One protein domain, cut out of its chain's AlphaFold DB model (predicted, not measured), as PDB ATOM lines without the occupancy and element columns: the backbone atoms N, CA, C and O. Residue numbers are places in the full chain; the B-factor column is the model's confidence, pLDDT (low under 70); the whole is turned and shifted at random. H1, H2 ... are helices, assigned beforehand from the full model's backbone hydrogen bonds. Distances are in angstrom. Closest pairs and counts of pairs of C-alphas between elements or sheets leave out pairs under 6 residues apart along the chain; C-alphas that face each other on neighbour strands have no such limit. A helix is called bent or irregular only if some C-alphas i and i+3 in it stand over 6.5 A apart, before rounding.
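AT A GLANCE: This is residues 9 to 206 of the 774 residues of the protein "ATPase_AAA_core domain-containing protein" of Firmicutes bacterium (UniProt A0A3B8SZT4). The chain is wound in stacked helical turns that make an elongated slab of two layers, with H1, H3, H5, H7 and H10 in one row and H2, H4, H6, H9 and H11 in the other. The stack is loosest at the step from H4 and H5 to H6 and H7, where the unnamed residues 110 to 122 join the two halves; short H8 follows the end of H7. The printed part has 198 residues, with eleven named helices, H1 to H11 in chain order, and no named strand; the class is all helix. It is only just compact, close to loose, with a radius of gyration of the C-alphas of 19.5 A and spans of 61 by 37 by 22 A.

IN THESE COORDINATES: The longest helices have 15 residues each: H4, residues 74 to 88, 21.4 A; H2, 28 to 42, 21.2 A; and H11, 190 to 204, 21.2 A, ending at C-alpha 204 (62.443, 12.667, -11.535). H1, residues 9 to 22, 19.8 A, begins at C-alpha 9 (20.371, -14.204, 17.238). H3 is residues 53 to 66, 20.0 A; H5, 98 to 109, 15.9 A; H6, 123 to 127; H7, 132 to 144, 18.2 A; H8, 146 to 149; H9, 152 to 165, 20.6 A; H10, 169 to 182, 19.9 A. H9 is irregular, but only just: C-alphas 161 and 164 are 7.0 A apart.

HOW THE PARTS SIT: H4 touches H2, closest C-alphas Asp 30 and Ala 74 at 5.3 A, and H3, Leu 63 and Ala 74 at 7.5 A. H4 and H5 form a hairpin, at a steep tilt of 43 degrees. H1, H2 and H3 are an up and down bundle, each running against the one before. H3 and H5 only just touch, with 3 pairs of C-alphas within 8 A. H4 and H6 are near each other, as are H5 and H7. H7 touches H10, Asp 134 and Asn 173 at 7.3 A; H7 and H8 only just touch, with 3 pairs, and only at the corner. H6 touches H9, Phe 125 and Phe 156 at 5.6 A. H9, H10 and H11 are another up and down bundle; H9 touches H11, Val 162 and Leu 198 at 6.0 A. Every O i to N i+4 pair is within hydrogen-bond range in H1 to H7, H10 and H11, and 8 of 10 are in H9; H8 is too short for such a pair.

THE WHOLE: The C-alphas farthest apart, Lys 11 and Gly 206, are 63.9 A apart. The printed part has no cut; the one long link is H5 to H6. Mean pLDDT of the printed part is 81.6, with 15 residues under 70, among them 68 to 71 and 184 to 188.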
ATOM      1  N   GLU A   9      19.603 -13.790  18.418       68.44
ATOM      2  CA  GLU A   9      20.371 -14.204  17.238       68.44
ATOM      3  C   GLU A   9      19.607 -15.197  16.336       68.44
ATOM      4  O   GLU A   9      19.501 -14.976  15.130       68.44
ATOM      5  N   GLU A  10      18.973 -16.241  16.887       74.56
ATOM      6  CA  GLU A  10      18.175 -17.202  16.104       74.56
ATOM      7  C   GLU A  10      16.980 -16.548  15.392       74.56
ATOM      8  O   GLU A  10      16.582 -16.982  14.303       74.56
ATOM      9  N   LYS A  11      16.389 -15.503  15.989       78.56
ATOM     10  CA  LYS A  11      15.298 -14.737  15.364       78.56
ATOM     11  C   LYS A  11      15.815 -13.870  14.220       78.56
ATOM     12  O   LYS A  11      15.214 -13.874  13.144       78.56
ATOM     13  N   VAL A  12      16.928 -13.164  14.434       81.00
ATOM     14  CA  VAL A  12      17.573 -12.319  13.416       81.00
ATOM     15  C   VAL A  12      17.967 -13.155  12.196       81.00
ATOM     16  O   VAL A  12      17.695 -12.756  11.066       81.00
ATOM     17  N   ILE A  13      18.485 -14.368  12.397       78.38
ATOM     18  CA  ILE A  13      18.896 -15.241  11.288       78.38
ATOM     19  C   ILE A  13      17.704 -15.781  10.510       78.38
ATOM     20  O   ILE A  13      17.721 -15.801   9.281       78.38
ATOM     21  N   LYS A  14      16.633 -16.192  11.196       82.06
ATOM     22  CA  LYS A  14      15.405 -16.610  10.505       82.06
ATOM     23  C   LYS A  14      14.838 -15.486   9.644       82.06
ATOM     24  O   LYS A  14      14.349 -15.761   8.548       82.06
ATOM     25  N   ASN A  15      14.934 -14.243  10.110       83.44
ATOM     26  CA  ASN A  15      14.546 -13.072   9.331       83.44
ATOM     27  C   ASN A  15      15.485 -12.845   8.135       83.44
ATOM     28  O   ASN A  15      14.986 -12.647   7.031       83.44
ATOM     29  N   LEU A  16      16.804 -12.975   8.315       84.69
ATOM     30  CA  LEU A  16      17.793 -12.864   7.236       84.69
ATOM     31  C   LEU A  16      17.610 -13.949   6.159       84.69
ATOM     32  O   LEU A  16      17.516 -13.642   4.976       84.69
ATOM     33  N   ILE A  17      17.463 -15.220   6.549       86.69
ATOM     34  CA  ILE A  17      17.198 -16.340   5.628       86.69
ATOM     35  C   ILE A  17      15.878 -16.127   4.881       86.69
ATOM     36  O   ILE A  17      15.774 -16.429   3.689       86.69
ATOM     37  N   ARG A  18      14.856 -15.602   5.564       85.50
ATOM     38  CA  ARG A  18      13.581 -15.253   4.934       85.50
ATOM     39  C   ARG A  18      13.746 -14.112   3.929       85.50
ATOM     40  O   ARG A  18      13.145 -14.199   2.861       85.50
ATOM     41  N   ALA A  19      14.545 -13.093   4.245       84.44
ATOM     42  CA  ALA A  19      14.862 -11.997   3.333       84.44
ATOM     43  C   ALA A  19      15.575 -12.518   2.075       84.44
ATOM     44  O   ALA A  19      15.075 -12.304   0.976       84.44
ATOM     45  N   ILE A  20      16.628 -13.332   2.230       87.44
ATOM     46  CA  ILE A  20      17.361 -13.949   1.108       87.44
ATOM     47  C   ILE A  20      16.421 -14.752   0.196       87.44
ATOM     48  O   ILE A  20      16.443 -14.608  -1.024       87.44
ATOM     49  N   ARG A  21      15.569 -15.614   0.767       86.38
ATOM     50  CA  ARG A  21      14.670 -16.480  -0.022       86.38
ATOM     51  C   ARG A  21      13.611 -15.690  -0.792       86.38
ATOM     52  O   ARG A  21      13.264 -16.078  -1.912       86.38
ATOM     53  N   ASN A  22      13.109 -14.613  -0.194       83.75
ATOM     54  CA  ASN A  22      12.020 -13.810  -0.744       83.75
ATOM     55  C   ASN A  22      12.492 -12.679  -1.662       83.75
ATOM     56  O   ASN A  22      11.650 -12.111  -2.354       83.75
ATOM     57  N   ASP A  23      13.788 -12.359  -1.700       82.69
ATOM     58  CA  ASP A  23      14.302 -11.307  -2.577       82.69
ATOM     59  C   ASP A  23      14.148 -11.708  -4.052       82.69
ATOM     60  O   ASP A  23      14.575 -12.787  -4.469       82.69
ATOM     61  N   SER A  24      13.488 -10.875  -4.850       76.56
ATOM     62  CA  SER A  24      13.213 -11.156  -6.260       76.56
ATOM     63  C   SER A  24      14.413 -10.941  -7.184       76.56
ATOM     64  O   SER A  24      14.361 -11.402  -8.320       76.56
ATOM     65  N   ARG A  25      15.473 -10.263  -6.723       76.12
ATOM     66  CA  ARG A  25      16.678  -9.933  -7.506       76.12
ATOM     67  C   ARG A  25      17.713 -11.056  -7.503       76.12
ATOM     68  O   ARG A  25      18.537 -11.141  -8.404       76.12
ATOM     69  N   LEU A  26      17.664 -11.947  -6.511       79.75
ATOM     70  CA  LEU A  26      18.596 -13.068  -6.400       79.75
ATOM     71  C   LEU A  26      18.133 -14.284  -7.217       79.75
ATOM     72  O   LEU A  26      17.005 -14.766  -7.064       79.75
ATOM     73  N   GLY A  27      19.043 -14.845  -8.017       81.69
ATOM     74  CA  GLY A  27      18.844 -16.130  -8.688       81.69
ATOM     75  C   GLY A  27      18.753 -17.300  -7.699       81.69
ATOM     76  O   GLY A  27      19.164 -17.206  -6.541       81.69
ATOM     77  N   SER A  28      18.221 -18.444  -8.141       81.50
ATOM     78  CA  SER A  28      18.073 -19.635  -7.286       81.50
ATOM     79  C   SER A  28      19.404 -20.159  -6.741       81.50
ATOM     80  O   SER A  28      19.454 -20.633  -5.608       81.50
ATOM     81  N   GLU A  29      20.479 -20.062  -7.524       83.62
ATOM     82  CA  GLU A  29      21.822 -20.492  -7.118       83.62
ATOM     83  C   GLU A  29      22.402 -19.582  -6.027       83.62
ATOM     84  O   GLU A  29      22.834 -20.080  -4.988       83.62
ATOM     85  N   ASP A  30      22.298 -18.260  -6.188       86.44
ATOM     86  CA  ASP A  30      22.745 -17.277  -5.194       86.44
ATOM     87  C   ASP A  30      21.990 -17.402  -3.867       86.44
ATOM     88  O   ASP A  30      22.587 -17.356  -2.790       86.44
ATOM     89  N   LYS A  31      20.666 -17.605  -3.933       87.06
ATOM     90  CA  LYS A  31      19.833 -17.835  -2.744       87.06
ATOM     91  C   LYS A  31      20.287 -19.069  -1.983       87.06
ATOM     92  O   LYS A  31      20.409 -19.023  -0.760       87.06
ATOM     93  N   ASN A  32      20.529 -20.168  -2.696       88.38
ATOM     94  CA  ASN A  32      20.994 -21.408  -2.084       88.38
ATOM     95  C   ASN A  32      22.385 -21.228  -1.470       88.38
ATOM     96  O   ASN A  32      22.599 -21.658  -0.340       88.38
ATOM     97  N   TYR A  33      23.295 -20.543  -2.166       90.88
ATOM     98  CA  TYR A  33      24.637 -20.259  -1.669       90.88
ATOM     99  C   TYR A  33      24.617 -19.454  -0.363       90.88
ATOM    100  O   TYR A  33      25.174 -19.900   0.639       90.88
ATOM    101  N   LEU A  34      23.929 -18.306  -0.336       88.50
ATOM    102  CA  LEU A  34      23.879 -17.435   0.845       88.50
ATOM    103  C   LEU A  34      23.183 -18.112   2.033       88.50
ATOM    104  O   LEU A  34      23.640 -17.998   3.167       88.50
ATOM    105  N   VAL A  35      22.099 -18.859   1.787       89.62
ATOM    106  CA  VAL A  35      21.411 -19.618   2.843       89.62
ATOM    107  C   VAL A  35      22.306 -20.725   3.398       89.62
ATOM    108  O   VAL A  35      22.340 -20.910   4.614       89.62
ATOM    109  N   ASN A  36      23.035 -21.446   2.543       90.50
ATOM    110  CA  ASN A  36      23.987 -22.466   2.984       90.50
ATOM    111  C   ASN A  36      25.123 -21.839   3.793       90.50
ATOM    112  O   ASN A  36      25.391 -22.302   4.893       90.50
ATOM    113  N   TYR A  37      25.695 -20.726   3.326       89.31
ATOM    114  CA  TYR A  37      26.738 -19.995   4.044       89.31
ATOM    115  C   TYR A  37      26.289 -19.599   5.460       89.31
ATOM    116  O   TYR A  37      26.988 -19.877   6.434       89.31
ATOM    117  N   VAL A  38      25.102 -18.995   5.597       87.94
ATOM    118  CA  VAL A  38      24.555 -18.591   6.905       87.94
ATOM    119  C   VAL A  38      24.328 -19.805   7.808       87.94
ATOM    120  O   VAL A  38      24.698 -19.772   8.980       87.94
ATOM    121  N   ASN A  39      23.759 -20.888   7.273       87.75
ATOM    122  CA  ASN A  39      23.525 -22.113   8.039       87.75
ATOM    123  C   ASN A  39      24.832 -22.796   8.465       87.75
ATOM    124  O   ASN A  39      24.909 -23.311   9.578       87.75
ATOM    125  N   ASP A  40      25.857 -22.796   7.617       87.56
ATOM    126  CA  ASP A  40      27.158 -23.389   7.929       87.56
ATOM    127  C   ASP A  40      27.856 -22.626   9.058       87.56
ATOM    128  O   ASP A  40      28.430 -23.248   9.955       87.56
ATOM    129  N   VAL A  41      27.755 -21.292   9.067       85.69
ATOM    130  CA  VAL A  41      28.270 -20.460  10.166       85.69
ATOM    131  C   VAL A  41      27.482 -20.695  11.458       85.69
ATOM    132  O   VAL A  41      28.078 -20.878  12.517       85.69
ATOM    133  N   MET A  42      26.149 -20.771  11.386       82.38
ATOM    134  CA  MET A  42      25.297 -21.062  12.547       82.38
ATOM    135  C   MET A  42      25.582 -22.413  13.194       82.38
ATOM    136  O   MET A  42      25.626 -22.529  14.416       82.38
ATOM    137  N   ASN A  43      25.726 -23.447  12.369       82.62
ATOM    138  CA  ASN A  43      25.899 -24.819  12.833       82.62
ATOM    139  C   ASN A  43      27.350 -25.111  13.254       82.62
ATOM    140  O   ASN A  43      27.668 -26.255  13.580       82.62
ATOM    141  N   GLY A  44      28.238 -24.107  13.222       77.69
ATOM    142  CA  GLY A  44      29.658 -24.250  13.548       77.69
ATOM    143  C   GLY A  44      30.448 -25.076  12.530       77.69
ATOM    144  O   GLY A  44      31.561 -25.507  12.819       77.69
ATOM    145  N   VAL A  45      29.881 -25.313  11.343       85.88
ATOM    146  CA  VAL A  45      30.546 -25.999  10.225       85.88
ATOM    147  C   VAL A  45      31.592 -25.077   9.590       85.88
ATOM    148  O   VAL A  45      32.633 -25.541   9.126       85.88
ATOM    149  N   ARG A  46      31.341 -23.762   9.614       84.56
ATOM    150  CA  ARG A  46      32.229 -22.713   9.109       84.56
ATOM    151  C   ARG A  46      32.444 -21.635  10.174       84.56
ATOM    152  O   ARG A  46      31.521 -21.272  10.892       84.56
ATOM    153  N   ASN A  47      33.652 -21.079  10.247       85.44
ATOM    154  CA  ASN A  47      33.910 -19.902  11.078       85.44
ATOM    155  C   ASN A  47      33.253 -18.653  10.474       85.44
ATOM    156  O   ASN A  47      33.230 -18.491   9.255       85.44
ATOM    157  N   ASN A  48      32.775 -17.743  11.323       86.75
ATOM    158  CA  ASN A  48      32.287 -16.446  10.869       86.75
ATOM    159  C   ASN A  48      33.455 -15.596  10.334       86.75
ATOM    160  O   ASN A  48      34.267 -15.101  11.116       86.75
ATOM    161  N   ASP A  49      33.520 -15.404   9.013       87.62
ATOM    162  CA  ASP A  49      34.556 -14.590   8.359       87.62
ATOM    163  C   ASP A  49      34.467 -13.086   8.734       87.62
ATOM    164  O   ASP A  49      35.413 -12.345   8.480       87.62
ATOM    165  N   PHE A  50      33.370 -12.643   9.366       88.62
ATOM    166  CA  PHE A  50      33.146 -11.268   9.850       88.62
ATOM    167  C   PHE A  50      33.326 -11.120  11.370       88.62
ATOM    168  O   PHE A  50      33.066 -10.053  11.930       88.62
ATOM    169  N   PHE A  51      33.798 -12.186  12.030       87.06
ATOM    170  CA  PHE A  51      34.052 -12.306  13.468       87.06
ATOM    171  C   PHE A  51      32.797 -12.195  14.352       87.06
ATOM    172  O   PHE A  51      32.412 -13.184  14.976       87.06
ATOM    173  N   GLU A  52      32.127 -11.040  14.383       86.50
ATOM    174  CA  GLU A  52      30.895 -10.827  15.151       86.50
ATOM    175  C   GLU A  52      29.642 -11.104  14.313       86.50
ATOM    176  O   GLU A  52      29.600 -10.916  13.092       86.50
ATOM    177  N   PHE A  53      28.598 -11.580  14.991       82.94
ATOM    178  CA  PHE A  53      27.352 -11.984  14.353       82.94
ATOM    179  C   PHE A  53      26.590 -10.791  13.736       82.94
ATOM    180  O   PHE A  53      26.039 -10.913  12.644       82.94
ATOM    181  N   ASP A  54      26.631  -9.616  14.371       85.12
ATOM    182  CA  ASP A  54      26.026  -8.380  13.845       85.12
ATOM    183  C   ASP A  54      26.622  -7.972  12.486       85.12
ATOM    184  O   ASP A  54      25.897  -7.693  11.529       85.12
ATOM    185  N   TYR A  55      27.950  -8.030  12.357       88.69
ATOM    186  CA  TYR A  55      28.642  -7.667  11.121       88.69
ATOM    187  C   TYR A  55      28.384  -8.652   9.978       88.69
ATOM    188  O   TYR A  55      28.235  -8.224   8.835       88.69
ATOM    189  N   LEU A  56      28.246  -9.946  10.283       87.88
ATOM    190  CA  LEU A  56      27.800 -10.950   9.315       87.88
ATOM    191  C   LEU A  56      26.406 -10.612   8.770       87.88
ATOM    192  O   LEU A  56      26.189 -10.629   7.557       87.88
ATOM    193  N   VAL A  57      25.463 -10.288   9.661       86.44
ATOM    194  CA  VAL A  57      24.093  -9.931   9.270       86.44
ATOM    195  C   VAL A  57      24.099  -8.682   8.399       86.44
ATOM    196  O   VAL A  57      23.460  -8.685   7.350       86.44
ATOM    197  N   ARG A  58      24.846  -7.642   8.779       87.88
ATOM    198  CA  ARG A  58      24.943  -6.388   8.014       87.88
ATOM    199  C   ARG A  58      25.591  -6.588   6.644       87.88
ATOM    200  O   ARG A  58      25.079  -6.058   5.662       87.88
ATOM    201  N   ALA A  59      26.651  -7.391   6.551       86.31
ATOM    202  CA  ALA A  59      27.316  -7.707   5.288       86.31
ATOM    203  C   ALA A  59      26.387  -8.458   4.319       86.31
ATOM    204  O   ALA A  59      26.264  -8.081   3.154       86.31
ATOM    205  N   ILE A  60      25.685  -9.489   4.803       87.88
ATOM    206  CA  ILE A  60      24.756 -10.266   3.971       87.88
ATOM    207  C   ILE A  60      23.518  -9.446   3.617       87.88
ATOM    208  O   ILE A  60      23.064  -9.511   2.481       87.88
ATOM    209  N   THR A  61      22.992  -8.650   4.550       87.31
ATOM    210  CA  THR A  61      21.862  -7.747   4.280       87.31
ATOM    211  C   THR A  61      22.232  -6.750   3.188       87.31
ATOM    212  O   THR A  61      21.521  -6.671   2.196       87.31
ATOM    213  N   SER A  62      23.399  -6.103   3.289       85.25
ATOM    214  CA  SER A  62      23.913  -5.211   2.243       85.25
ATOM    215  C   SER A  62      24.044  -5.911   0.886       85.25
ATOM    216  O   SER A  62      23.738  -5.325  -0.145       85.25
ATOM    217  N   LEU A  63      24.517  -7.159   0.853       85.12
ATOM    218  CA  LEU A  63      24.641  -7.901  -0.402       85.12
ATOM    219  C   LEU A  63      23.260  -8.206  -1.006       85.12
ATOM    220  O   LEU A  63      23.058  -8.020  -2.200       85.12
ATOM    221  N   VAL A  64      22.304  -8.654  -0.190       83.69
ATOM    222  CA  VAL A  64      20.933  -8.963  -0.631       83.69
ATOM    223  C   VAL A  64      20.210  -7.703  -1.108       83.69
ATOM    224  O   VAL A  64      19.513  -7.741  -2.117       83.69
ATOM    225  N   GLU A  65      20.383  -6.589  -0.397       80.12
ATOM    226  CA  GLU A  65      19.697  -5.333  -0.685       80.12
ATOM    227  C   GLU A  65      20.226  -4.624  -1.932       80.12
ATOM    228  O   GLU A  65      19.450  -3.909  -2.565       80.12
ATOM    229  N   HIS A  66      21.489  -4.846  -2.306       73.31
ATOM    230  CA  HIS A  66      22.194  -4.004  -3.283       73.31
ATOM    231  C   HIS A  66      22.874  -4.787  -4.414       73.31
ATOM    232  O   HIS A  66      23.622  -4.219  -5.208       73.31
ATOM    233  N   LYS A  67      22.630  -6.099  -4.524       71.56
ATOM    234  CA  LYS A  67      23.035  -6.865  -5.707       71.56
ATOM    235  C   LYS A  67      22.135  -6.489  -6.891       71.56
ATOM    236  O   LYS A  67      21.084  -7.095  -7.094       71.56
ATOM    237  N   GLU A  68      22.557  -5.490  -7.659       59.78
ATOM    238  CA  GLU A  68      21.921  -5.099  -8.929       59.78
ATOM    239  C   GLU A  68      22.605  -5.722 -10.156       59.78
ATOM    240  O   GLU A  68      21.994  -5.825 -11.216       59.78
ATOM    241  N   ASP A  69      23.856  -6.161 -10.010       58.22
ATOM    242  CA  ASP A  69      24.725  -6.503 -11.132       58.22
ATOM    243  C   ASP A  69      24.605  -7.984 -11.561       58.22
ATOM    244  O   ASP A  69      24.871  -8.899 -10.771       58.22
ATOM    245  N   GLU A  70      24.232  -8.237 -12.823       59.09
ATOM    246  CA  GLU A  70      24.174  -9.587 -13.413       59.09
ATOM    247  C   GLU A  70      25.574 -10.206 -13.599       59.09
ATOM    248  O   GLU A  70      25.693 -11.425 -13.746       59.09
ATOM    249  N   TYR A  71      26.642  -9.398 -13.562       59.31
ATOM    250  CA  TYR A  71      28.011  -9.853 -13.828       59.31
ATOM    251  C   TYR A  71      28.689 -10.576 -12.652       59.31
ATOM    252  O   TYR A  71      29.640 -11.331 -12.876       59.31
ATOM    253  N   TYR A  72      28.214 -10.407 -11.410       71.81
ATOM    254  CA  TYR A  72      28.818 -11.041 -10.232       71.81
ATOM    255  C   TYR A  72      27.863 -12.005  -9.516       71.81
ATOM    256  O   TYR A  72      26.729 -11.675  -9.166       71.81
ATOM    257  N   THR A  73      28.338 -13.214  -9.210       82.00
ATOM    258  CA  THR A  73      27.611 -14.148  -8.335       82.00
ATOM    259  C   THR A  73      27.650 -13.662  -6.883       82.00
ATOM    260  O   THR A  73      28.569 -12.948  -6.472       82.00
ATOM    261  N   ALA A  74      26.663 -14.055  -6.072       83.44
ATOM    262  CA  ALA A  74      26.661 -13.745  -4.639       83.44
ATOM    263  C   ALA A  74      27.898 -14.326  -3.936       83.44
ATOM    264  O   ALA A  74      28.431 -13.716  -3.014       83.44
ATOM    265  N   GLU A  75      28.396 -15.464  -4.423       86.62
ATOM    266  CA  GLU A  75      29.671 -16.044  -4.008       86.62
ATOM    267  C   GLU A  75      30.861 -15.114  -4.289       86.62
ATOM    268  O   GLU A  75      31.672 -14.874  -3.396       86.62
ATOM    269  N   SER A  76      30.945 -14.543  -5.493       83.25
ATOM    270  CA  SER A  76      32.032 -13.633  -5.872       83.25
ATOM    271  C   SER A  76      32.029 -12.343  -5.041       83.25
ATOM    272  O   SER A  76      33.074 -11.931  -4.533       83.25
ATOM    273  N   LEU A  77      30.857 -11.730  -4.837       83.06
ATOM    274  CA  LEU A  77      30.725 -10.518  -4.018       83.06
ATOM    275  C   LEU A  77      31.038 -10.788  -2.546       83.06
ATOM    276  O   LEU A  77      31.790 -10.032  -1.929       83.06
ATOM    277  N   LEU A  78      30.532 -11.893  -1.992       87.50
ATOM    278  CA  LEU A  78      30.811 -12.262  -0.608       87.50
ATOM    279  C   LEU A  78      32.303 -12.556  -0.400       87.50
ATOM    280  O   LEU A  78      32.873 -12.149   0.611       87.50
ATOM    281  N   ALA A  79      32.968 -13.189  -1.371       87.31
ATOM    282  CA  ALA A  79      34.413 -13.390  -1.334       87.31
ATOM    283  C   ALA A  79      35.187 -12.058  -1.310       87.31
ATOM    284  O   ALA A  79      36.127 -11.922  -0.525       87.31
ATOM    285  N   LYS A  80      34.766 -11.051  -2.093       84.88
ATOM    286  CA  LYS A  80      35.344  -9.693  -2.045       84.88
ATOM    287  C   LYS A  80      35.119  -9.027  -0.684       84.88
ATOM    288  O   LYS A  80      36.061  -8.469  -0.123       84.88
ATOM    289  N   TYR A  81      33.914  -9.136  -0.116       89.12
ATOM    290  CA  TYR A  81      33.593  -8.585   1.209       89.12
ATOM    291  C   TYR A  81      34.496  -9.186   2.293       89.12
ATOM    292  O   TYR A  81      35.064  -8.451   3.102       89.12
ATOM    293  N   ILE A  82      34.675 -10.510   2.264       88.75
ATOM    294  CA  ILE A  82      35.554 -11.248   3.177       88.75
ATOM    295  C   ILE A  82      37.022 -10.845   2.978       88.75
ATOM    296  O   ILE A  82      37.755 -10.707   3.959       88.75
ATOM    297  N   SER A  83      37.460 -10.655   1.731       86.62
ATOM    298  CA  SER A  83      38.832 -10.234   1.425       86.62
ATOM    299  C   SER A  83      39.148  -8.877   2.055       86.62
ATOM    300  O   SER A  83      40.131  -8.759   2.786       86.62
ATOM    301  N   VAL A  84      38.264  -7.885   1.891       85.88
ATOM    302  CA  VAL A  84      38.426  -6.557   2.509       85.88
ATOM    303  C   VAL A  84      38.519  -6.658   4.033       85.88
ATOM    304  O   VAL A  84      39.427  -6.080   4.625       85.88
ATOM    305  N   VAL A  85      37.657  -7.451   4.678       86.88
ATOM    306  CA  VAL A  85      37.719  -7.654   6.137       86.88
ATOM    307  C   VAL A  85      39.073  -8.213   6.561       86.88
ATOM    308  O   VAL A  85      39.703  -7.670   7.464       86.88
ATOM    309  N   LYS A  86      39.570  -9.245   5.874       85.25
ATOM    310  CA  LYS A  86      40.869  -9.861   6.188       85.25
ATOM    311  C   LYS A  86      42.046  -8.909   5.960       85.25
ATOM    312  O   LYS A  86      43.023  -8.962   6.699       85.25
ATOM    313  N   GLN A  87      41.955  -8.035   4.962       81.31
ATOM    314  CA  GLN A  87      43.013  -7.079   4.622       81.31
ATOM    315  C   GLN A  87      43.079  -5.869   5.566       81.31
ATOM    316  O   GLN A  87      44.165  -5.329   5.810       81.31
ATOM    317  N   PHE A  88      41.932  -5.435   6.093       79.94
ATOM    318  CA  PHE A  88      41.847  -4.345   7.067       79.94
ATOM    319  C   PHE A  88      42.020  -4.817   8.516       79.94
ATOM    320  O   PHE A  88      42.477  -4.036   9.345       79.94
ATOM    321  N   LEU A  89      41.697  -6.079   8.814       83.50
ATOM    322  CA  LEU A  89      41.760  -6.669  10.154       83.50
ATOM    323  C   LEU A  89      42.557  -7.985  10.140       83.50
ATOM    324  O   LEU A  89      41.984  -9.058  10.352       83.50
ATOM    325  N   PRO A  90      43.882  -7.932   9.905       77.25
ATOM    326  CA  PRO A  90      44.714  -9.134   9.821       77.25
ATOM    327  C   PRO A  90      44.750  -9.929  11.137       77.25
ATOM    328  O   PRO A  90      44.888 -11.149  11.111       77.25
ATOM    329  N   GLU A  91      44.579  -9.257  12.282       80.69
ATOM    330  CA  GLU A  91      44.520  -9.877  13.616       80.69
ATOM    331  C   GLU A  91      43.076 -10.037  14.134       80.69
ATOM    332  O   GLU A  91      42.844 -10.388  15.294       80.69
ATOM    333  N   GLY A  92      42.079  -9.769  13.282       84.19
ATOM    334  CA  GLY A  92      40.665  -9.844  13.634       84.19
ATOM    335  C   GLY A  92      40.316  -8.973  14.853       84.19
ATOM    336  O   GLY A  92      40.736  -7.814  14.901       84.19
ATOM    337  N   PRO A  93      39.592  -9.499  15.862       85.00
ATOM    338  CA  PRO A  93      39.163  -8.731  17.039       85.00
ATOM    339  C   PRO A  93      40.287  -8.148  17.906       85.00
ATOM    340  O   PRO A  93      40.011  -7.323  18.771       85.00
ATOM    341  N   GLN A  94      41.537  -8.587  17.717       82.56
ATOM    342  CA  GLN A  94      42.705  -8.074  18.450       82.56
ATOM    343  C   GLN A  94      43.256  -6.771  17.844       82.56
ATOM    344  O   GLN A  94      44.116  -6.138  18.450       82.56
ATOM    345  N   THR A  95      42.765  -6.357  16.670       80.25
ATOM    346  CA  THR A  95      43.217  -5.127  16.006       80.25
ATOM    347  C   THR A  95      42.801  -3.895  16.819       80.25
ATOM    348  O   THR A  95      41.656  -3.796  17.269       80.25
ATOM    349  N   GLU A  96      43.718  -2.942  16.999       74.44
ATOM    350  CA  GLU A  96      43.426  -1.652  17.635       74.44
ATOM    351  C   GLU A  96      42.281  -0.943  16.890       74.44
ATOM    352  O   GLU A  96      42.206  -0.982  15.663       74.44
ATOM    353  N   ASP A  97      41.333  -0.366  17.632       80.88
ATOM    354  CA  ASP A  97      40.113   0.241  17.082       80.88
ATOM    355  C   ASP A  97      39.223  -0.695  16.228       80.88
ATOM    356  O   ASP A  97      38.420  -0.219  15.423       80.88
ATOM    357  N   TYR A  98      39.280  -2.022  16.447       82.56
ATOM    358  CA  TYR A  98      38.512  -3.062  15.729       82.56
ATOM    359  C   TYR A  98      37.080  -2.652  15.334       82.56
ATOM    360  O   TYR A  98      36.698  -2.758  14.168       82.56
ATOM    361  N   LYS A  99      36.288  -2.139  16.286       84.19
ATOM    362  CA  LYS A  99      34.897  -1.729  16.024       84.19
ATOM    363  C   LYS A  99      34.806  -0.547  15.064       84.19
ATOM    364  O   LYS A  99      33.968  -0.556  14.171       84.19
ATOM    365  N   ALA A 100      35.665   0.458  15.221       81.94
ATOM    366  CA  ALA A 100      35.677   1.621  14.339       81.94
ATOM    367  C   ALA A 100      36.112   1.237  12.916       81.94
ATOM    368  O   ALA A 100      35.530   1.721  11.947       81.94
ATOM    369  N   VAL A 101      37.076   0.319  12.788       81.50
ATOM    370  CA  VAL A 101      37.516  -0.216  11.493       81.50
ATOM    371  C   VAL A 101      36.409  -1.044  10.832       81.50
ATOM    372  O   VAL A 101      36.160  -0.868   9.642       81.50
ATOM    373  N   MET A 102      35.683  -1.884  11.581       85.38
ATOM    374  CA  MET A 102      34.526  -2.619  11.049       85.38
ATOM    375  C   MET A 102      33.399  -1.691  10.588       85.38
ATOM    376  O   MET A 102      32.871  -1.872   9.491       85.38
ATOM    377  N   GLU A 103      33.064  -0.660  11.371       85.31
ATOM    378  CA  GLU A 103      32.087   0.355  10.950       85.31
ATOM    379  C   GLU A 103      32.538   1.077   9.678       85.31
ATOM    380  O   GLU A 103      31.753   1.293   8.758       85.31
ATOM    381  N   MET A 104      33.819   1.421   9.587       83.94
ATOM    382  CA  MET A 104      34.392   2.042   8.400       83.94
ATOM    383  C   MET A 104      34.327   1.118   7.174       83.94
ATOM    384  O   MET A 104      33.985   1.601   6.095       83.94
ATOM    385  N   ILE A 105      34.610  -0.184   7.316       85.88
ATOM    386  CA  ILE A 105      34.484  -1.157   6.219       85.88
ATOM    387  C   ILE A 105      33.040  -1.185   5.719       85.88
ATOM    388  O   ILE A 105      32.801  -1.003   4.527       85.88
ATOM    389  N   ILE A 106      32.078  -1.333   6.631       84.81
ATOM    390  CA  ILE A 106      30.659  -1.409   6.272       84.81
ATOM    391  C   ILE A 106      30.193  -0.121   5.588       84.81
ATOM    392  O   ILE A 106      29.508  -0.186   4.576       84.81
ATOM    393  N   ASN A 107      30.604   1.042   6.094       84.38
ATOM    394  CA  ASN A 107      30.134   2.328   5.579       84.38
ATOM    395  C   ASN A 107      30.768   2.744   4.242       84.38
ATOM    396  O   ASN A 107      30.181   3.568   3.547       84.38
ATOM    397  N   ASN A 108      31.963   2.246   3.900       82.44
ATOM    398  CA  ASN A 108      32.686   2.680   2.694       82.44
ATOM    399  C   ASN A 108      32.769   1.605   1.605       82.44
ATOM    400  O   ASN A 108      32.852   1.944   0.430       82.44
ATOM    401  N   PHE A 109      32.770   0.317   1.959       83.38
ATOM    402  CA  PHE A 109      32.923  -0.773   0.989       83.38
ATOM    403  C   PHE A 109      31.608  -1.479   0.677       83.38
ATOM    404  O   PHE A 109      31.473  -2.024  -0.419       83.38
ATOM    405  N   TYR A 110      30.662  -1.474   1.620       84.25
ATOM    406  CA  TYR A 110      29.347  -2.104   1.483       84.25
ATOM    407  C   TYR A 110      28.261  -1.032   1.258       84.25
ATOM    408  O   TYR A 110      28.535   0.166   1.320       84.25
ATOM    409  N   GLY A 111      27.024  -1.449   0.985       75.88
ATOM    410  CA  GLY A 111      25.894  -0.564   0.672       75.88
ATOM    411  C   GLY A 111      25.804  -0.163  -0.807       75.88
ATOM    412  O   GLY A 111      26.725  -0.425  -1.580       75.88
ATOM    413  N   ASP A 112      24.709   0.496  -1.204       67.38
ATOM    414  CA  ASP A 112      24.482   0.983  -2.584       67.38
ATOM    415  C   ASP A 112      25.653   1.808  -3.144       67.38
ATOM    416  O   ASP A 112      26.001   1.691  -4.312       67.38
ATOM    417  N   LYS A 113      26.277   2.636  -2.294       70.69
ATOM    418  CA  LYS A 113      27.416   3.504  -2.649       70.69
ATOM    419  C   LYS A 113      28.767   2.978  -2.154       70.69
ATOM    420  O   LYS A 113      29.723   3.739  -2.027       70.69
ATOM    421  N   GLY A 114      28.831   1.698  -1.793       80.44
ATOM    422  CA  GLY A 114      30.055   1.066  -1.314       80.44
ATOM    423  C   GLY A 114      31.031   0.786  -2.451       80.44
ATOM    424  O   GLY A 114      30.620   0.357  -3.528       80.44
ATOM    425  N   PHE A 115      32.336   0.941  -2.206       85.12
ATOM    426  CA  PHE A 115      33.370   0.757  -3.232       85.12
ATOM    427  C   PHE A 115      33.317  -0.608  -3.932       85.12
ATOM    428  O   PHE A 115      33.654  -0.695  -5.108       85.12
ATOM    429  N   ILE A 116      32.891  -1.680  -3.251       80.44
ATOM    430  CA  ILE A 116      32.803  -3.010  -3.873       80.44
ATOM    431  C   ILE A 116      31.609  -3.088  -4.827       80.44
ATOM    432  O   ILE A 116      31.749  -3.611  -5.931       80.44
ATOM    433  N   ASN A 117      30.455  -2.570  -4.404       74.00
ATOM    434  CA  ASN A 117      29.222  -2.628  -5.186       74.00
ATOM    435  C   ASN A 117      29.263  -1.657  -6.375       74.00
ATOM    436  O   ASN A 117      28.733  -1.971  -7.432       74.00
ATOM    437  N   GLU A 118      29.970  -0.532  -6.246       74.19
ATOM    438  CA  GLU A 118      30.198   0.417  -7.344       74.19
ATOM    439  C   GLU A 118      31.364   0.017  -8.277       74.19
ATOM    440  O   GLU A 118      31.735   0.789  -9.159       74.19
ATOM    441  N   ASN A 119      31.959  -1.173  -8.097       76.00
ATOM    442  CA  ASN A 119      33.126  -1.653  -8.853       76.00
ATOM    443  C   ASN A 119      34.348  -0.704  -8.789       76.00
ATOM    444  O   ASN A 119      35.152  -0.629  -9.713       76.00
ATOM    445  N   LEU A 120      34.495   0.009  -7.669       81.38
ATOM    446  CA  LEU A 120      35.579   0.945  -7.354       81.38
ATOM    447  C   LEU A 120      36.629   0.319  -6.416       81.38
ATOM    448  O   LEU A 120      37.334   1.028  -5.703       81.38
ATOM    449  N   TYR A 121      36.736  -1.010  -6.385       85.19
ATOM    450  CA  TYR A 121      37.694  -1.726  -5.545       85.19
ATOM    451  C   TYR A 121      38.650  -2.577  -6.384       85.19
ATOM    452  O   TYR A 121      38.236  -3.570  -6.982       85.19
ATOM    453  N   ASP A 122      39.934  -2.214  -6.357       85.06
ATOM    454  CA  ASP A 122      41.032  -2.985  -6.938       85.06
ATOM    455  C   ASP A 122      42.043  -3.388  -5.852       85.06
ATOM    456  O   ASP A 122      42.534  -2.557  -5.082       85.06
ATOM    457  N   GLU A 123      42.342  -4.686  -5.782       81.88
ATOM    458  CA  GLU A 123      43.208  -5.273  -4.754       81.88
ATOM    459  C   GLU A 123      44.681  -4.871  -4.930       81.88
ATOM    460  O   GLU A 123      45.392  -4.667  -3.943       81.88
ATOM    461  N   SER A 124      45.136  -4.694  -6.174       84.12
ATOM    462  CA  SER A 124      46.514  -4.289  -6.477       84.12
ATOM    463  C   SER A 124      46.739  -2.823  -6.123       84.12
ATOM    464  O   SER A 124      47.761  -2.482  -5.532       84.12
ATOM    465  N   PHE A 125      45.762  -1.965  -6.417       87.19
ATOM    466  CA  PHE A 125      45.766  -0.565  -6.008       87.19
ATOM    467  C   PHE A 125      45.716  -0.423  -4.486       87.19
ATOM    468  O   PHE A 125      46.498   0.334  -3.912       87.19
ATOM    469  N   PHE A 126      44.856  -1.192  -3.813       84.62
ATOM    470  CA  PHE A 126      44.790  -1.208  -2.353       84.62
ATOM    471  C   PHE A 126      46.138  -1.577  -1.711       84.62
ATOM    472  O   PHE A 126      46.574  -0.933  -0.752       84.62
ATOM    473  N   ALA A 127      46.844  -2.563  -2.273       83.75
ATOM    474  CA  ALA A 127      48.142  -3.013  -1.776       83.75
ATOM    475  C   ALA A 127      49.251  -1.940  -1.840       83.75
ATOM    476  O   ALA A 127      50.241  -2.052  -1.112       83.75
ATOM    477  N   LEU A 128      49.090  -0.882  -2.649       85.62
ATOM    478  CA  LEU A 128      50.050   0.228  -2.736       85.62
ATOM    479  C   LEU A 128      50.086   1.105  -1.476       85.62
ATOM    480  O   LEU A 128      51.042   1.855  -1.276       85.62
ATOM    481  N   PHE A 129      49.059   1.043  -0.625       84.19
ATOM    482  CA  PHE A 129      48.936   1.927   0.529       84.19
ATOM    483  C   PHE A 129      49.322   1.220   1.816       84.19
ATOM    484  O   PHE A 129      48.624   0.321   2.272       84.19
ATOM    485  N   LYS A 130      50.399   1.667   2.471       80.31
ATOM    486  CA  LYS A 130      50.726   1.198   3.831       80.31
ATOM    487  C   LYS A 130      49.762   1.752   4.882       80.31
ATOM    488  O   LYS A 130      49.402   1.039   5.812       80.31
ATOM    489  N   ASN A 131      49.342   3.009   4.728       79.62
ATOM    490  CA  ASN A 131      48.377   3.665   5.604       79.62
ATOM    491  C   ASN A 131      46.971   3.579   4.997       79.62
ATOM    492  O   ASN A 131      46.731   4.049   3.886       79.62
ATOM    493  N   ARG A 132      46.030   2.999   5.743       77.94
ATOM    494  CA  ARG A 132      44.643   2.813   5.298       77.94
ATOM    495  C   ARG A 132      43.877   4.131   5.174       77.94
ATOM    496  O   ARG A 132      43.000   4.233   4.323       77.94
ATOM    497  N   HIS A 133      44.236   5.148   5.956       79.94
ATOM    498  CA  HIS A 133      43.627   6.475   5.841       79.94
ATOM    499  C   HIS A 133      43.932   7.136   4.497       79.94
ATOM    500  O   HIS A 133      43.046   7.761   3.921       79.94
ATOM    501  N   ASP A 134      45.143   6.948   3.971       81.88
ATOM    502  CA  ASP A 134      45.546   7.523   2.686       81.88
ATOM    503  C   ASP A 134      44.761   6.887   1.533       81.88
ATOM    504  O   ASP A 134      44.234   7.600   0.681       81.88
ATOM    505  N   TYR A 135      44.599   5.559   1.558       86.62
ATOM    506  CA  TYR A 135      43.753   4.844   0.598       86.62
ATOM    507  C   TYR A 135      42.321   5.393   0.605       86.62
ATOM    508  O   TYR A 135      41.783   5.752  -0.439       86.62
ATOM    509  N   LEU A 136      41.713   5.515   1.789       83.50
ATOM    510  CA  LEU A 136      40.340   6.007   1.923       83.50
ATOM    511  C   LEU A 136      40.195   7.460   1.486       83.50
ATOM    512  O   LEU A 136      39.182   7.824   0.894       83.50
ATOM    513  N   TYR A 137      41.199   8.291   1.758       85.56
ATOM    514  CA  TYR A 137      41.214   9.681   1.328       85.56
ATOM    515  C   TYR A 137      41.214   9.790  -0.201       85.56
ATOM    516  O   TYR A 137      40.371  10.489  -0.763       85.56
ATOM    517  N   ILE A 138      42.088   9.038  -0.879       87.62
ATOM    518  CA  ILE A 138      42.145   8.995  -2.346       87.62
ATOM    519  C   ILE A 138      40.849   8.418  -2.930       87.62
ATOM    520  O   ILE A 138      40.255   9.021  -3.823       87.62
ATOM    521  N   MET A 139      40.348   7.311  -2.380       87.44
ATOM    522  CA  MET A 139      39.101   6.687  -2.835       87.44
ATOM    523  C   MET A 139      37.881   7.588  -2.658       87.44
ATOM    524  O   MET A 139      36.992   7.609  -3.511       87.44
ATOM    525  N   LYS A 140      37.837   8.388  -1.590       84.69
ATOM    526  CA  LYS A 140      36.778   9.379  -1.389       84.69
ATOM    527  C   LYS A 140      36.804  10.457  -2.472       84.69
ATOM    528  O   LYS A 140      35.747  10.866  -2.940       84.69
ATOM    529  N   ILE A 141      37.986  10.898  -2.898       85.00
ATOM    530  CA  ILE A 141      38.120  11.876  -3.987       85.00
ATOM    531  C   ILE A 141      37.645  11.267  -5.310       85.00
ATOM    532  O   ILE A 141      36.832  11.886  -5.994       85.00
ATOM    533  N   ILE A 142      38.088  10.044  -5.626       86.31
ATOM    534  CA  ILE A 142      37.702   9.329  -6.855       86.31
ATOM    535  C   ILE A 142      36.185   9.092  -6.905       86.31
ATOM    536  O   ILE A 142      35.570   9.295  -7.943       86.31
ATOM    537  N   SER A 143      35.564   8.709  -5.785       82.44
ATOM    538  CA  SER A 143      34.121   8.417  -5.724       82.44
ATOM    539  C   SER A 143      33.219   9.656  -5.706       82.44
ATOM    540  O   SER A 143      32.062   9.560  -6.111       82.44
ATOM    541  N   THR A 144      33.711  10.814  -5.244       82.00
ATOM    542  CA  THR A 144      32.891  12.035  -5.093       82.00
ATOM    543  C   THR A 144      32.824  12.880  -6.370       82.00
ATOM    544  O   THR A 144      31.886  13.657  -6.533       82.00
ATOM    545  N   LYS A 145      33.810  12.773  -7.267       80.38
ATOM    546  CA  LYS A 145      33.884  13.574  -8.499       80.38
ATOM    547  C   LYS A 145      33.405  12.759  -9.703       80.38
ATOM    548  O   LYS A 145      34.123  11.867 -10.144       80.38
ATOM    549  N   ASP A 146      32.242  13.096 -10.263       67.88
ATOM    550  CA  ASP A 146      31.596  12.321 -11.342       67.88
ATOM    551  C   ASP A 146      32.505  12.095 -12.569       67.88
ATOM    552  O   ASP A 146      32.609  10.970 -13.048       67.88
ATOM    553  N   GLY A 147      33.252  13.114 -13.021       71.75
ATOM    554  CA  GLY A 147      34.180  12.987 -14.158       71.75
ATOM    555  C   GLY A 147      35.442  12.161 -13.873       71.75
ATOM    556  O   GLY A 147      35.998  11.550 -14.776       71.75
ATOM    557  N   VAL A 148      35.883  12.085 -12.613       78.88
ATOM    558  CA  VAL A 148      37.037  11.266 -12.188       78.88
ATOM    559  C   VAL A 148      36.610   9.819 -11.949       78.88
ATOM    560  O   VAL A 148      37.358   8.883 -12.242       78.88
ATOM    561  N   ARG A 149      35.392   9.632 -11.433       80.31
ATOM    562  CA  ARG A 149      34.808   8.334 -11.098       80.31
ATOM    563  C   ARG A 149      34.755   7.399 -12.306       80.31
ATOM    564  O   ARG A 149      35.080   6.223 -12.166       80.31
ATOM    565  N   GLU A 150      34.423   7.914 -13.489       80.00
ATOM    566  CA  GLU A 150      34.391   7.138 -14.742       80.00
ATOM    567  C   GLU A 150      35.765   6.563 -15.137       80.00
ATOM    568  O   GLU A 150      35.846   5.522 -15.793       80.00
ATOM    569  N   TYR A 151      36.858   7.182 -14.682       83.62
ATOM    570  CA  TYR A 151      38.229   6.762 -14.983       83.62
ATOM    571  C   TYR A 151      38.908   5.969 -13.860       83.62
ATOM    572  O   TYR A 151      40.095   5.660 -13.977       83.62
ATOM    573  N   ALA A 152      38.186   5.582 -12.802       84.62
ATOM    574  CA  ALA A 152      38.751   4.927 -11.616       84.62
ATOM    575  C   ALA A 152      39.681   3.742 -11.943       84.62
ATOM    576  O   ALA A 152      40.825   3.712 -11.494       84.62
ATOM    577  N   ASN A 153      39.251   2.821 -12.813       84.88
ATOM    578  CA  ASN A 153      40.066   1.662 -13.206       84.88
ATOM    579  C   ASN A 153      41.372   2.050 -13.914       84.88
ATOM    580  O   ASN A 153      42.401   1.400 -13.735       84.88
ATOM    581  N   ARG A 154      41.359   3.125 -14.708       87.00
ATOM    582  CA  ARG A 154      42.555   3.604 -15.411       87.00
ATOM    583  C   ARG A 154      43.483   4.380 -14.471       87.00
ATOM    584  O   ARG A 154      44.699   4.307 -14.616       87.00
ATOM    585  N   ILE A 155      42.923   5.064 -13.471       89.25
ATOM    586  CA  ILE A 155      43.683   5.690 -12.380       89.25
ATOM    587  C   ILE A 155      44.409   4.616 -11.558       89.25
ATOM    588  O   ILE A 155      45.580   4.798 -11.224       89.25
ATOM    589  N   PHE A 156      43.760   3.482 -11.276       91.62
ATOM    590  CA  PHE A 156      44.389   2.352 -10.583       91.62
ATOM    591  C   PHE A 156      45.579   1.792 -11.372       91.62
ATOM    592  O   PHE A 156      46.658   1.608 -10.807       91.62
ATOM    593  N   ASP A 157      45.427   1.596 -12.685       89.06
ATOM    594  CA  ASP A 157      46.512   1.133 -13.559       89.06
ATOM    595  C   ASP A 157      47.689   2.126 -13.608       89.06
ATOM    596  O   ASP A 157      48.853   1.738 -13.457       89.06
ATOM    597  N   TYR A 158      47.407   3.429 -13.724       91.50
ATOM    598  CA  TYR A 158      48.437   4.468 -13.633       91.50
ATOM    599  C   TYR A 158      49.171   4.429 -12.284       91.50
ATOM    600  O   TYR A 158      50.403   4.450 -12.249       91.50
ATOM    601  N   ALA A 159      48.438   4.310 -11.175       91.44
ATOM    602  CA  ALA A 159      49.011   4.257  -9.837       91.44
ATOM    603  C   ALA A 159      49.987   3.086  -9.664       91.44
ATOM    604  O   ALA A 159      51.076   3.247  -9.109       91.44
ATOM    605  N   ILE A 160      49.624   1.916 -10.193       90.00
ATOM    606  CA  ILE A 160      50.482   0.731 -10.186       90.00
ATOM    607  C   ILE A 160      51.753   1.001 -10.999       90.00
ATOM    608  O   ILE A 160      52.852   0.727 -10.512       90.00
ATOM    609  N   LYS A 161      51.629   1.603 -12.189       88.25
ATOM    610  CA  LYS A 161      52.760   1.926 -13.078       88.25
ATOM    611  C   LYS A 161      53.698   2.994 -12.521       88.25
ATOM    612  O   LYS A 161      54.905   2.899 -12.742       88.25
ATOM    613  N   VAL A 162      53.175   4.001 -11.821       89.31
ATOM    614  CA  VAL A 162      53.983   5.105 -11.276       89.31
ATOM    615  C   VAL A 162      54.641   4.742  -9.943       89.31
ATOM    616  O   VAL A 162      55.729   5.231  -9.647       89.31
ATOM    617  N   SER A 163      54.043   3.823  -9.175       88.00
ATOM    618  CA  SER A 163      54.518   3.437  -7.840       88.00
ATOM    619  C   SER A 163      56.010   3.070  -7.730       88.00
ATOM    620  O   SER A 163      56.627   3.500  -6.751       88.00
ATOM    621  N   PRO A 164      56.661   2.376  -8.694       84.62
ATOM    622  CA  PRO A 164      58.085   2.044  -8.597       84.62
ATOM    623  C   PRO A 164      59.000   3.274  -8.695       84.62
ATOM    624  O   PRO A 164      60.157   3.220  -8.280       84.62
ATOM    625  N   TYR A 165      58.482   4.379  -9.237       82.44
ATOM    626  CA  TYR A 165      59.171   5.662  -9.374       82.44
ATOM    627  C   TYR A 165      58.844   6.622  -8.215       82.44
ATOM    628  O   TYR A 165      59.247   7.783  -8.225       82.44
ATOM    629  N   CYS A 166      58.134   6.164  -7.181       81.06
ATOM    630  CA  CYS A 166      57.852   6.954  -5.987       81.06
ATOM    631  C   CYS A 166      58.734   6.486  -4.822       81.06
ATOM    632  O   CYS A 166      58.664   5.345  -4.375       81.06
ATOM    633  N   ALA A 167      59.561   7.386  -4.282       74.62
ATOM    634  CA  ALA A 167      60.540   7.029  -3.250       74.62
ATOM    635  C   ALA A 167      59.917   6.612  -1.900       74.62
ATOM    636  O   ALA A 167      60.564   5.919  -1.113       74.62
ATOM    637  N   ASN A 168      58.702   7.075  -1.597       81.00
ATOM    638  CA  ASN A 168      57.957   6.750  -0.379       81.00
ATOM    639  C   ASN A 168      56.445   6.999  -0.568       81.00
ATOM    640  O   ASN A 168      56.026   7.572  -1.573       81.00
ATOM    641  N   GLN A 169      55.642   6.602   0.429       78.12
ATOM    642  CA  GLN A 169      54.176   6.722   0.409       78.12
ATOM    643  C   GLN A 169      53.689   8.166   0.225       78.12
ATOM    644  O   GLN A 169      52.731   8.396  -0.500       78.12
ATOM    645  N   GLY A 170      54.359   9.147   0.842       78.06
ATOM    646  CA  GLY A 170      53.977  10.555   0.716       78.06
ATOM    647  C   GLY A 170      54.152  11.079  -0.710       78.06
ATOM    648  O   GLY A 170      53.297  11.803  -1.208       78.06
ATOM    649  N   VAL A 171      55.223  10.658  -1.391       80.94
ATOM    650  CA  VAL A 171      55.453  10.991  -2.807       80.94
ATOM    651  C   VAL A 171      54.394  10.343  -3.697       80.94
ATOM    652  O   VAL A 171      53.852  11.025  -4.558       80.94
ATOM    653  N   LEU A 172      54.055   9.070  -3.456       85.56
ATOM    654  CA  LEU A 172      52.995   8.384  -4.199       85.56
ATOM    655  C   LEU A 172      51.640   9.081  -4.016       85.56
ATOM    656  O   LEU A 172      50.961   9.359  -4.997       85.56
ATOM    657  N   ASN A 173      51.269   9.424  -2.781       85.31
ATOM    658  CA  ASN A 173      50.005  10.105  -2.502       85.31
ATOM    659  C   ASN A 173      49.925  11.463  -3.215       85.31
ATOM    660  O   ASN A 173      48.907  11.778  -3.824       85.31
ATOM    661  N   ASN A 174      51.001  12.254  -3.172       83.31
ATOM    662  CA  ASN A 174      51.048  13.552  -3.843       83.31
ATOM    663  C   ASN A 174      50.987  13.418  -5.369       83.31
ATOM    664  O   ASN A 174      50.297  14.206  -6.011       83.31
ATOM    665  N   GLU A 175      51.669  12.424  -5.942       86.81
ATOM    666  CA  GLU A 175      51.627  12.156  -7.383       86.81
ATOM    667  C   GLU A 175      50.211  11.772  -7.826       86.81
ATOM    668  O   GLU A 175      49.694  12.341  -8.782       86.81
ATOM    669  N   LEU A 176      49.538  10.887  -7.080       88.44
ATOM    670  CA  LEU A 176      48.153  10.501  -7.362       88.44
ATOM    671  C   LEU A 176      47.185  11.677  -7.227       88.44
ATOM    672  O   LEU A 176      46.312  11.840  -8.073       88.44
ATOM    673  N   LEU A 177      47.345  12.526  -6.208       87.19
ATOM    674  CA  LEU A 177      46.528  13.734  -6.056       87.19
ATOM    675  C   LEU A 177      46.752  14.722  -7.203       87.19
ATOM    676  O   LEU A 177      45.788  15.276  -7.724       87.19
ATOM    677  N   SER A 178      48.007  14.929  -7.603       84.62
ATOM    678  CA  SER A 178      48.351  15.793  -8.732       84.62
ATOM    679  C   SER A 178      47.757  15.263 -10.033       84.62
ATOM    680  O   SER A 178      47.173  16.032 -10.791       84.62
ATOM    681  N   PHE A 179      47.872  13.954 -10.270       86.56
ATOM    682  CA  PHE A 179      47.314  13.289 -11.440       86.56
ATOM    683  C   PHE A 179      45.786  13.409 -11.474       86.56
ATOM    684  O   PHE A 179      45.230  13.847 -12.473       86.56
ATOM    685  N   ILE A 180      45.109  13.103 -10.361       86.25
ATOM    686  CA  ILE A 180      43.645  13.185 -10.250       86.25
ATOM    687  C   ILE A 180      43.144  14.622 -10.440       86.25
ATOM    688  O   ILE A 180      42.135  14.824 -11.105       86.25
ATOM    689  N   ASN A 181      43.829  15.625  -9.883       82.88
ATOM    690  CA  ASN A 181      43.434  17.024 -10.071       82.88
ATOM    691  C   ASN A 181      43.630  17.490 -11.518       82.88
ATOM    692  O   ASN A 181      42.790  18.218 -12.032       82.88
ATOM    693  N   GLY A 182      44.687  17.036 -12.196       77.06
ATOM    694  CA  GLY A 182      44.921  17.387 -13.597       77.06
ATOM    695  C   GLY A 182      43.905  16.792 -14.579       77.06
ATOM    696  O   GLY A 182      43.798  17.294 -15.697       77.06
ATOM    697  N   LEU A 183      43.134  15.776 -14.165       75.50
ATOM    698  CA  LEU A 183      42.012  15.241 -14.945       75.50
ATOM    699  C   LEU A 183      40.811  16.203 -15.004       75.50
ATOM    700  O   LEU A 183      40.046  16.131 -15.960       75.50
ATOM    701  N   ASP A 184      40.646  17.107 -14.028       61.78
ATOM    702  CA  ASP A 184      39.526  18.067 -14.001       61.78
ATOM    703  C   ASP A 184      39.760  19.284 -14.915       61.78
ATOM    704  O   ASP A 184      38.804  19.917 -15.363       61.78
ATOM    705  N   ASP A 185      41.017  19.634 -15.198       57.84
ATOM    706  CA  ASP A 185      41.342  20.961 -15.734       57.84
ATOM    707  C   ASP A 185      41.171  21.097 -17.255       57.84
ATOM    708  O   ASP A 185      41.274  22.204 -17.779       57.84
ATOM    709  N   ASN A 186      40.936  20.014 -18.004       51.53
ATOM    710  CA  ASN A 186      41.084  20.034 -19.464       51.53
ATOM    711  C   ASN A 186      40.576  18.725 -20.103       51.53
ATOM    712  O   ASN A 186      40.893  17.635 -19.634       51.53
ATOM    713  N   GLY A 187      39.860  18.817 -21.226       55.03
ATOM    714  CA  GLY A 187      39.396  17.664 -22.015       55.03
ATOM    715  C   GLY A 187      40.515  16.923 -22.765       55.03
ATOM    716  O   GLY A 187      40.481  16.860 -23.992       55.03
ATOM    717  N   TRP A 188      41.522  16.415 -22.050       58.19
ATOM    718  CA  TRP A 188      42.652  15.663 -22.603       58.19
ATOM    719  C   TRP A 188      42.281  14.214 -22.952       58.19
ATOM    720  O   TRP A 188      41.373  13.621 -22.368       58.19
ATOM    721  N   ASP A 189      43.072  13.606 -23.837       74.00
ATOM    722  CA  ASP A 189      43.140  12.150 -23.966       74.00
ATOM    723  C   ASP A 189      43.823  11.556 -22.720       74.00
ATOM    724  O   ASP A 189      44.990  11.836 -22.427       74.00
ATOM    725  N   PHE A 190      43.084  10.736 -21.971       77.38
ATOM    726  CA  PHE A 190      43.562  10.100 -20.744       77.38
ATOM    727  C   PHE A 190      44.832   9.261 -20.970       77.38
ATOM    728  O   PHE A 190      45.691   9.223 -20.085       77.38
ATOM    729  N   ASP A 191      44.977   8.588 -22.120       77.69
ATOM    730  CA  ASP A 191      46.156   7.753 -22.394       77.69
ATOM    731  C   ASP A 191      47.403   8.611 -22.622       77.69
ATOM    732  O   ASP A 191      48.472   8.315 -22.083       77.69
ATOM    733  N   GLU A 192      47.256   9.716 -23.353       79.56
ATOM    734  CA  GLU A 192      48.337  10.676 -23.579       79.56
ATOM    735  C   GLU A 192      48.767  11.347 -22.268       79.56
ATOM    736  O   GLU A 192      49.962  11.436 -21.968       79.56
ATOM    737  N   TYR A 193      47.797  11.762 -21.448       82.88
ATOM    738  CA  TYR A 193      48.060  12.369 -20.146       82.88
ATOM    739  C   TYR A 193      48.760  11.391 -19.189       82.88
ATOM    740  O   TYR A 193      49.773  11.736 -18.578       82.88
ATOM    741  N   SER A 194      48.288  10.143 -19.123       84.75
ATOM    742  CA  SER A 194      48.890   9.082 -18.304       84.75
ATOM    743  C   SER A 194      50.335   8.792 -18.695       84.75
ATOM    744  O   SER A 194      51.202   8.691 -17.823       84.75
ATOM    745  N   GLU A 195      50.618   8.680 -19.996       82.88
ATOM    746  CA  GLU A 195      51.974   8.415 -20.477       82.88
ATOM    747  C   GLU A 195      52.896   9.604 -20.195       82.88
ATOM    748  O   GLU A 195      54.015   9.417 -19.711       82.88
ATOM    749  N   LYS A 196      52.424  10.838 -20.407       83.00
ATOM    750  CA  LYS A 196      53.202  12.044 -20.102       83.00
ATOM    751  C   LYS A 196      53.564  12.121 -18.618       83.00
ATOM    752  O   LYS A 196      54.746  12.265 -18.294       83.00
ATOM    753  N   SER A 197      52.587  11.958 -17.725       83.81
ATOM    754  CA  SER A 197      52.820  11.975 -16.277       83.81
ATOM    755  C   SER A 197      53.757  10.847 -15.836       83.81
ATOM    756  O   SER A 197      54.643  11.054 -15.007       83.81
ATOM    757  N   LEU A 198      53.651   9.660 -16.444       83.50
ATOM    758  CA  LEU A 198      54.562   8.547 -16.171       83.50
ATOM    759  C   LEU A 198      56.005   8.846 -16.619       83.50
ATOM    760  O   LEU A 198      56.958   8.509 -15.912       83.50
ATOM    761  N   GLN A 199      56.193   9.485 -17.777       79.00
ATOM    762  CA  GLN A 199      57.516   9.899 -18.255       79.00
ATOM    763  C   GLN A 199      58.134  10.983 -17.367       79.00
ATOM    764  O   GLN A 199      59.339  10.962 -17.119       79.00
ATOM    765  N   GLU A 200      57.334  11.910 -16.843       78.50
ATOM    766  CA  GLU A 200      57.809  12.902 -15.874       78.50
ATOM    767  C   GLU A 200      58.246  12.256 -14.554       78.50
ATOM    768  O   GLU A 200      59.341  12.550 -14.065       78.50
ATOM    769  N   ALA A 201      57.466  11.310 -14.020       77.62
ATOM    770  CA  ALA A 201      57.841  10.553 -12.826       77.62
ATOM    771  C   ALA A 201      59.152   9.761 -13.024       77.62
ATOM    772  O   ALA A 201      60.033   9.783 -12.158       77.62
ATOM    773  N   LYS A 202      59.337   9.134 -14.196       75.38
ATOM    774  CA  LYS A 202      60.587   8.452 -14.585       75.38
ATOM    775  C   LYS A 202      61.784   9.408 -14.598       75.38
ATOM    776  O   LYS A 202      62.814   9.099 -13.992       75.38
ATOM    777  N   LYS A 203      61.634  10.593 -15.200       73.06
ATOM    778  CA  LYS A 203      62.689  11.625 -15.249       73.06
ATOM    779  C   LYS A 203      63.111  12.087 -13.856       73.06
ATOM    780  O   LYS A 203      64.307  12.188 -13.591       73.06
ATOM    781  N   ARG A 204      62.155  12.299 -12.940       69.19
ATOM    782  CA  ARG A 204      62.443  12.667 -11.535       69.19
ATOM    783  C   ARG A 204      63.276  11.606 -10.802       69.19
ATOM    784  O   ARG A 204      64.005  11.940  -9.874       69.19
ATOM    785  N   CYS A 205      63.216  10.348 -11.242       62.12
ATOM    786  CA  CYS A 205      64.030   9.245 -10.726       62.12
ATOM    787  C   CYS A 205      65.327   8.994 -11.507       62.12
ATOM    788  O   CYS A 205      65.979   7.972 -11.293       62.12
ATOM    789  N   GLY A 206      65.707   9.894 -12.415       60.06
ATOM    790  CA  GLY A 206      66.915   9.742 -13.224       60.06
ATOM    791  C   GLY A 206      66.780   8.740 -14.373       60.06
ATOM    792  O   GLY A 206      67.784   8.391 -14.990       60.06
TER     793      GLY A 206